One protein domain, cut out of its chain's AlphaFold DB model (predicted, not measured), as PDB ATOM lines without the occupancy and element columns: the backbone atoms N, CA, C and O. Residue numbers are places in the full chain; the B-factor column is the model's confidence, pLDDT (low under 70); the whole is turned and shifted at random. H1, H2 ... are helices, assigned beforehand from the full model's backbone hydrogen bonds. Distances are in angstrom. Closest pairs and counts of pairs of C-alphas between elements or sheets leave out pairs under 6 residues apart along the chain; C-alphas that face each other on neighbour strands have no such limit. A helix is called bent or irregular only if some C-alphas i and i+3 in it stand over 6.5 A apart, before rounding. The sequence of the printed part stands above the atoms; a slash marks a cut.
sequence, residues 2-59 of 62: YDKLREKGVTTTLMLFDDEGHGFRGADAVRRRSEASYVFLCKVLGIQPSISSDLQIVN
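AT A GLANCE: This is residues 2 to 59 of the 62 residues of the protein "Peptidase_S9 domain-containing protein" of Ancylostoma duodenale (UniProt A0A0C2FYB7). The printed part is a flat, back-and-forth winding of the chain: the short helix H1 lies along one side, the long helix H2 along the opposite side, and an extended stretch, residues 12 to 19, runs back between them. After H2 the last stretch, residues 45 to 59, turns and folds back past H2 towards the side of H1. There are 58 residues with two named helices, H1 then H2, and no named strand; the class is all helix, with under half of the residues, 24 of 58, in named elements. The whole is only just loose, close to compact, with a radius of gyration of the C-alphas of 12.4 A, and its C-alphas span 31 by 30 by 15 A.

HOW THE PARTS SIT: H1, residues 2 to 7, and H2, residues 27 to 44, are apart: no C-alpha of the one is within 8 A of the other. Residues 8 to 26 join them as a long link. In the backbones of H1 and H2 every O i to N i+4 pair is within hydrogen-bond range. Neither helix is bent or irregular.

IN THESE COORDINATES: H1 begins at Tyr 2, C-alpha (270.850, 260.083, 423.616), and ends at Glu 7, C-alpha (264.332, 265.296, 425.764). H2 begins at Ala 27, C-alpha (279.752, 236.873, 423.085), and measures 25.9 A from first to last C-alpha. It ends at Val 44, C-alpha (258.685, 250.718, 417.248).

THE WHOLE: The two C-alphas farthest apart are those of Lys 8 and Ala 27, 33.6 A. The first and last printed C-alphas, of Tyr 2 and Asn 59, are 12.0 A apart. The printed part has no cut. Its mean pLDDT is 95.7, and no printed residue is under 70.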
ATOM      1  N   TYR A   2     271.996 260.740 422.969       97.31
ATOM      2  CA  TYR A   2     270.850 260.083 423.616       97.31
ATOM      3  C   TYR A   2     269.958 261.053 424.408       97.31
ATOM      4  O   TYR A   2     268.777 261.161 424.093       97.31
ATOM      5  N   ASP A   3     270.523 261.831 425.338       98.00
ATOM      6  CA  ASP A   3     269.720 262.725 426.191       98.00
ATOM      7  C   ASP A   3     268.932 263.750 425.377       98.00
ATOM      8  O   ASP A   3     267.753 263.969 425.617       98.00
ATOM      9  N   LYS A   4     269.542 264.308 424.324       98.31
ATOM     10  CA  LYS A   4     268.868 265.266 423.436       98.31
ATOM     11  C   LYS A   4     267.761 264.638 422.594       98.31
ATOM     12  O   LYS A   4     266.781 265.318 422.306       98.31
ATOM     13  N   LEU A   5     267.888 263.369 422.205       97.75
ATOM     14  CA  LEU A   5     266.808 262.638 421.531       97.75
ATOM     15  C   LEU A   5     265.668 262.334 422.508       97.75
ATOM     16  O   LEU A   5     264.503 262.574 422.189       97.75
ATOM     17  N   ARG A   6     266.017 261.883 423.717       97.50
ATOM     18  CA  ARG A   6     265.068 261.622 424.799       97.50
ATOM     19  C   ARG A   6     264.279 262.879 425.176       97.50
ATOM     20  O   ARG A   6     263.054 262.823 425.193       97.50
ATOM     21  N   GLU A   7     264.951 264.002 425.427       98.12
ATOM     22  CA  GLU A   7     264.332 265.296 425.764       98.12
ATOM     23  C   GLU A   7     263.368 265.783 424.672       98.12
ATOM     24  O   GLU A   7     262.321 266.347 424.974       98.12
ATOM     25  N   LYS A   8     263.689 265.537 423.395       97.94
ATOM     26  CA  LYS A   8     262.858 265.938 422.248       97.94
ATOM     27  C   LYS A   8     261.678 265.001 421.964       97.94
ATOM     28  O   LYS A   8     261.009 265.171 420.947       97.94
ATOM     29  N   GLY A   9     261.424 264.004 422.811       97.19
ATOM     30  CA  GLY A   9     260.317 263.067 422.610       97.19
ATOM     31  C   GLY A   9     260.548 262.065 421.470       97.19
ATOM     32  O   GLY A   9     259.592 261.485 420.961       97.19
ATOM     33  N   VAL A  10     261.797 261.865 421.037       97.19
ATOM     34  CA  VAL A  10     262.133 260.866 420.013       97.19
ATOM     35  C   VAL A  10     262.212 259.490 420.673       97.19
ATOM     36  O   VAL A  10     262.867 259.350 421.710       97.19
ATOM     37  N   THR A  11     261.567 258.480 420.081       97.56
ATOM     38  CA  THR A  11     261.646 257.091 420.552       97.56
ATOM     39  C   THR A  11     263.088 256.619 420.505       97.56
ATOM     40  O   THR A  11     263.704 256.578 419.438       97.56
ATOM     41  N   THR A  12     263.662 256.300 421.659       97.25
ATOM     42  CA  THR A  12     265.091 255.998 421.731       97.25
ATOM     43  C   THR A  12     265.415 255.077 422.900       97.25
ATOM     44  O   THR A  12     264.603 254.869 423.801       97.25
ATOM     45  N   THR A  13     266.609 254.501 422.877       96.94
ATOM     46  CA  THR A  13     267.142 253.659 423.947       96.94
ATOM     47  C   THR A  13     268.667 253.767 423.969       96.94
ATOM     48  O   THR A  13     269.273 254.178 422.977       96.94
ATOM     49  N   LEU A  14     269.280 253.439 425.104       96.81
ATOM     50  CA  LEU A  14     270.727 253.413 425.284       96.81
ATOM     51  C   LEU A  14     271.104 252.154 426.060       96.81
ATOM     52  O   LEU A  14     270.507 251.853 427.089       96.81
ATOM     53  N   MET A  15     272.111 251.449 425.561       95.19
ATOM     54  CA  MET A  15     272.718 250.295 426.209       95.19
ATOM     55  C   MET A  15     274.228 250.506 426.201       95.19
ATOM     56  O   MET A  15     274.805 250.765 425.143       95.19
ATOM     57  N   LEU A  16     274.840 250.444 427.380       95.31
ATOM     58  CA  LEU A  16     276.279 250.585 427.577       95.31
ATOM     59  C   LEU A  16     276.876 249.225 427.944       95.31
ATOM     60  O   LEU A  16     276.197 248.387 428.539       95.31
ATOM     61  N   PHE A  17     278.130 249.023 427.561       95.56
ATOM     62  CA  PHE A  17     278.900 247.817 427.837       95.56
ATOM     63  C   PHE A  17     280.260 248.258 428.377       95.56
ATOM     64  O   PHE A  17     281.070 248.776 427.613       95.56
ATOM     65  N   ASP A  18     280.474 248.104 429.684       93.31
ATOM     66  CA  ASP A  18     281.629 248.698 430.376       93.31
ATOM     67  C   ASP A  18     282.969 248.068 429.956       93.31
ATOM     68  O   ASP A  18     283.972 248.770 429.851       93.31
ATOM     69  N   ASP A  19     282.973 246.770 429.632       93.38
ATOM     70  CA  ASP A  19     284.174 246.010 429.250       93.38
ATOM     71  C   ASP A  19     284.410 245.935 427.727       93.38
ATOM     72  O   ASP A  19     285.255 245.171 427.252       93.38
ATOM     73  N   GLU A  20     283.660 246.700 426.929       97.00
ATOM     74  CA  GLU A  20     283.729 246.657 425.467       97.00
ATOM     75  C   GLU A  20     284.286 247.952 424.858       97.00
ATOM     76  O   GLU A  20     283.950 249.066 425.256       97.00
ATOM     77  N   GLY A  21     285.123 247.798 423.829       95.25
ATOM     78  CA  GLY A  21     285.722 248.905 423.079       95.25
ATOM     79  C   GLY A  21     285.052 249.174 421.725       95.25
ATOM     80  O   GLY A  21     283.879 248.873 421.493       95.25
ATOM     81  N   HIS A  22     285.817 249.735 420.779       95.25
ATOM     82  CA  HIS A  22     285.344 249.905 419.404       95.25
ATOM     83  C   HIS A  22     285.227 248.549 418.694       95.25
ATOM     84  O   HIS A  22     286.229 247.924 418.348       95.25
ATOM     85  N   GLY A  23     283.983 248.130 418.458       94.06
ATOM     86  CA  GLY A  23     283.656 246.810 417.931       94.06
ATOM     87  C   GLY A  23     283.564 245.789 419.060       94.06
ATOM     88  O   GLY A  23     284.583 245.295 419.530       94.06
ATOM     89  N   PHE A  24     282.333 245.477 419.473       97.06
ATOM     90  CA  PHE A  24     282.086 244.530 420.559       97.06
ATOM     91  C   PHE A  24     282.587 243.131 420.192       97.06
ATOM     92  O   PHE A  24     282.329 242.664 419.076       97.06
ATOM     93  N   ARG A  25     283.291 242.466 421.113       96.00
ATOM     94  CA  ARG A  25     283.899 241.140 420.882       96.00
ATOM     95  C   ARG A  25     283.383 240.057 421.816       96.00
ATOM     96  O   ARG A  25     283.382 238.889 421.429       96.00
ATOM     97  N   GLY A  26     282.958 240.416 423.021       96.88
ATOM     98  CA  GLY A  26     282.378 239.493 423.979       96.88
ATOM     99  C   GLY A  26     281.079 238.902 423.444       96.88
ATOM    100  O   GLY A  26     280.202 239.614 422.950       96.88
ATOM    101  N   ALA A  27     280.938 237.580 423.560       96.62
ATOM    102  CA  ALA A  27     279.752 236.873 423.085       96.62
ATOM    103  C   ALA A  27     278.462 237.421 423.721       96.62
ATOM    104  O   ALA A  27     277.448 237.558 423.039       96.62
ATOM    105  N   ASP A  28     278.515 237.795 425.005       95.25
ATOM    106  CA  ASP A  28     277.370 238.386 425.695       95.25
ATOM    107  C   ASP A  28     276.997 239.763 425.129       95.25
ATOM    108  O   ASP A  28     275.833 239.993 424.807       95.25
ATOM    109  N   ALA A  29     277.972 240.651 424.914       96.00
ATOM    110  CA  ALA A  29     277.719 241.975 424.353       96.00
ATOM    111  C   ALA A  29     277.156 241.900 422.927       96.00
ATOM    112  O   ALA A  29     276.198 242.600 422.586       96.00
ATOM    113  N   VAL A  30     277.705 241.004 422.101       96.12
ATOM    114  CA  VAL A  30     277.217 240.758 420.736       96.12
ATOM    115  C   VAL A  30     275.782 240.234 420.754       96.12
ATOM    116  O   VAL A  30     274.935 240.757 420.020       96.12
ATOM    117  N   ARG A  31     275.483 239.249 421.612       95.69
ATOM    118  CA  ARG A  31     274.127 238.714 421.783       95.69
ATOM    119  C   ARG A  31     273.159 239.810 422.225       95.69
ATOM    120  O   ARG A  31     272.202 240.096 421.507       95.69
ATOM    121  N   ARG A  32     273.449 240.485 423.342       95.50
ATOM    122  CA  ARG A  32     272.568 241.499 423.942       95.50
ATOM    123  C   ARG A  32     272.314 242.671 423.005       95.50
ATOM    124  O   ARG A  32     271.169 243.089 422.869       95.50
ATOM    125  N   ARG A  33     273.334 243.165 422.293       95.12
ATOM    126  CA  ARG A  33     273.167 244.217 421.273       95.12
ATOM    127  C   ARG A  33     272.237 243.771 420.141       95.12
ATOM    128  O   ARG A  33     271.429 244.573 419.660       95.12
ATOM    129  N   SER A  34     272.383 242.532 419.679       96.19
ATOM    130  CA  SER A  34     271.608 242.002 418.551       96.19
ATOM    131  C   SER A  34     270.140 241.826 418.933       96.19
ATOM    132  O   SER A  34     269.257 242.340 418.245       96.19
ATOM    133  N   GLU A  35     269.886 241.193 420.078       96.88
ATOM    134  CA  GLU A  35     268.547 241.035 420.653       96.88
ATOM    135  C   GLU A  35     267.900 242.394 420.943       96.88
ATOM    136  O   GLU A  35     266.734 242.610 420.614       96.88
ATOM    137  N   ALA A  36     268.671 243.342 421.481       96.44
ATOM    138  CA  ALA A  36     268.205 244.694 421.741       96.44
ATOM    139  C   ALA A  36     267.740 245.390 420.451       96.44
ATOM    140  O   ALA A  36     266.625 245.907 420.373       96.44
ATOM    141  N   SER A  37     268.567 245.360 419.407       96.56
ATOM    142  CA  SER A  37     268.222 245.961 418.113       96.56
ATOM    143  C   SER A  37     266.930 245.367 417.544       96.56
ATOM    144  O   SER A  37     266.051 246.110 417.106       96.56
ATOM    145  N   TYR A  38     266.785 244.041 417.615       97.69
ATOM    146  CA  TYR A  38     265.577 243.337 417.190       97.69
ATOM    147  C   TYR A  38     264.339 243.778 417.988       97.69
ATOM    148  O   TYR A  38     263.354 244.223 417.398       97.69
ATOM    149  N   VAL A  39     264.395 243.727 419.324       96.94
ATOM    150  CA  VAL A  39     263.261 244.088 420.192       96.94
ATOM    151  C   VAL A  39     262.870 245.558 420.029       96.94
ATOM    152  O   VAL A  39     261.677 245.869 419.998       96.94
ATOM    153  N   PHE A  40     263.847 246.461 419.903       97.00
ATOM    154  CA  PHE A  40     263.587 247.879 419.660       97.00
ATOM    155  C   PHE A  40     262.806 248.084 418.359       97.00
ATOM    156  O   PHE A  40     261.761 248.733 418.375       97.00
ATOM    157  N   LEU A  41     263.274 247.494 417.254       96.81
ATOM    158  CA  LEU A  41     262.613 247.613 415.955       96.81
ATOM    159  C   LEU A  41     261.206 247.014 415.977       96.81
ATOM    160  O   LEU A  41     260.272 247.667 415.520       96.81
ATOM    161  N   CYS A  42     261.030 245.823 416.560       96.31
ATOM    162  CA  CYS A  42     259.713 245.209 416.703       96.31
ATOM    163  C   CYS A  42     258.737 246.138 417.435       96.31
ATOM    164  O   CYS A  42     257.677 246.453 416.899       96.31
ATOM    165  N   LYS A  43     259.122 246.656 418.610       93.62
ATOM    166  CA  LYS A  43     258.260 247.543 419.404       93.62
ATOM    167  C   LYS A  43     257.930 248.850 418.680       93.62
ATOM    168  O   LYS A  43     256.781 249.273 418.713       93.62
ATOM    169  N   VAL A  44     258.903 249.473 418.011       94.44
ATOM    170  CA  VAL A  44     258.685 250.718 417.248       94.44
ATOM    171  C   VAL A  44     257.747 250.503 416.058       94.44
ATOM    172  O   VAL A  44     257.001 251.410 415.700       94.44
ATOM    173  N   LEU A  45     257.767 249.314 415.458       95.00
ATOM    174  CA  LEU A  45     256.932 248.957 414.310       95.00
ATOM    175  C   LEU A  45     255.595 248.302 414.702       95.00
ATOM    176  O   LEU A  45     254.869 247.853 413.821       95.00
ATOM    177  N   GLY A  46     255.266 248.218 415.998       93.81
ATOM    178  CA  GLY A  46     254.032 247.578 416.472       93.81
ATOM    179  C   GLY A  46     254.003 246.052 416.304       93.81
ATOM    180  O   GLY A  46     252.934 245.448 416.287       93.81
ATOM    181  N   ILE A  47     255.167 245.416 416.166       96.06
ATOM    182  CA  ILE A  47     255.330 243.964 416.041       96.06
ATOM    183  C   ILE A  47     255.628 243.379 417.423       96.06
ATOM    184  O   ILE A  47     256.508 243.865 418.135       96.06
ATOM    185  N   GLN A  48     254.948 242.290 417.786       95.50
ATOM    186  CA  GLN A  48     255.272 241.534 418.993       95.50
ATOM    187  C   GLN A  48     256.597 240.771 418.787       95.50
ATOM    188  O   GLN A  48     256.644 239.875 417.941       95.50
ATOM    189  N   PRO A  49     257.676 241.084 419.529       96.25
ATOM    190  CA  PRO A  49     258.924 240.334 419.420       96.25
ATOM    191  C   PRO A  49     258.759 238.909 419.966       96.25
ATOM    192  O   PRO A  49     258.024 238.683 420.932       96.25
ATOM    193  N   SER A  50     259.484 237.955 419.375       97.12
ATOM    194  CA  SER A  50     259.514 236.548 419.812       97.12
ATOM    195  C   SER A  50     260.419 236.287 421.022       97.12
ATOM    196  O   SER A  50     260.409 235.192 421.579       97.12
ATOM    197  N   ILE A  51     261.195 237.289 421.432       96.19
ATOM    198  CA  ILE A  51     262.093 237.252 422.587       96.19
ATOM    199  C   ILE A  51     261.861 238.477 423.476       96.19
ATOM    200  O   ILE A  51     261.302 239.488 423.040       96.19
ATOM    201  N   SER A  52     262.315 238.392 424.725       89.31
ATOM    202  CA  SER A  52     262.315 239.512 425.670       89.31
ATOM    203  C   SER A  52     263.717 240.111 425.802       89.31
ATOM    204  O   SER A  52     264.710 239.464 425.480       89.31
ATOM    205  N   SER A  53     263.796 241.374 426.218       87.44
ATOM    206  CA  SER A  53     265.053 242.094 426.430       87.44
ATOM    207  C   SER A  53     264.861 243.125 427.538       87.44
ATOM    208  O   SER A  53     263.797 243.744 427.616       87.44
ATOM    209  N   ASP A  54     265.914 243.372 428.319       87.44
ATOM    210  CA  ASP A  54     265.958 244.369 429.403       87.44
ATOM    211  C   ASP A  54     266.055 245.820 428.891       87.44
ATOM    212  O   ASP A  54     266.423 246.748 429.611       87.44
ATOM    213  N   LEU A  55     265.757 246.033 427.610       91.75
ATOM    214  CA  LEU A  55     265.783 247.334 426.965       91.75
ATOM    215  C   LEU A  55     264.772 248.305 427.575       91.75
ATOM    216  O   LEU A  55     263.554 248.144 427.434       91.75
ATOM    217  N   GLN A  56     265.286 249.409 428.109       94.06
ATOM    218  CA  GLN A  56     264.473 250.566 428.448       94.06
ATOM    219  C   GLN A  56     264.295 251.457 427.212       94.06
ATOM    220  O   GLN A  56     265.169 252.252 426.852       94.06
ATOM    221  N   ILE A  57     263.152 251.318 426.541       95.19
ATOM    222  CA  ILE A  57     262.770 252.190 425.426       95.19
ATOM    223  C   ILE A  57     261.955 253.356 425.982       95.19
ATOM    224  O   ILE A  57     260.937 253.149 426.641       95.19
ATOM    225  N   VAL A  58     262.398 254.581 425.713       96.69
ATOM    226  CA  VAL A  58     261.713 255.811 426.134       96.69
ATOM    227  C   VAL A  58     260.975 256.447 424.959       96.69
ATOM    228  O   VAL A  58     261.350 256.237 423.805       96.69
ATOM    229  N   ASN A  59     259.941 257.239 425.261       95.88
ATOM    230  CA  ASN A  59     259.102 257.944 424.282       95.88
ATOM    231  C   ASN A  59     258.424 257.029 423.247       95.88
ATOM    232  O   ASN A  59     258.212 257.438 422.108       95.88
TER     233      ASN A  59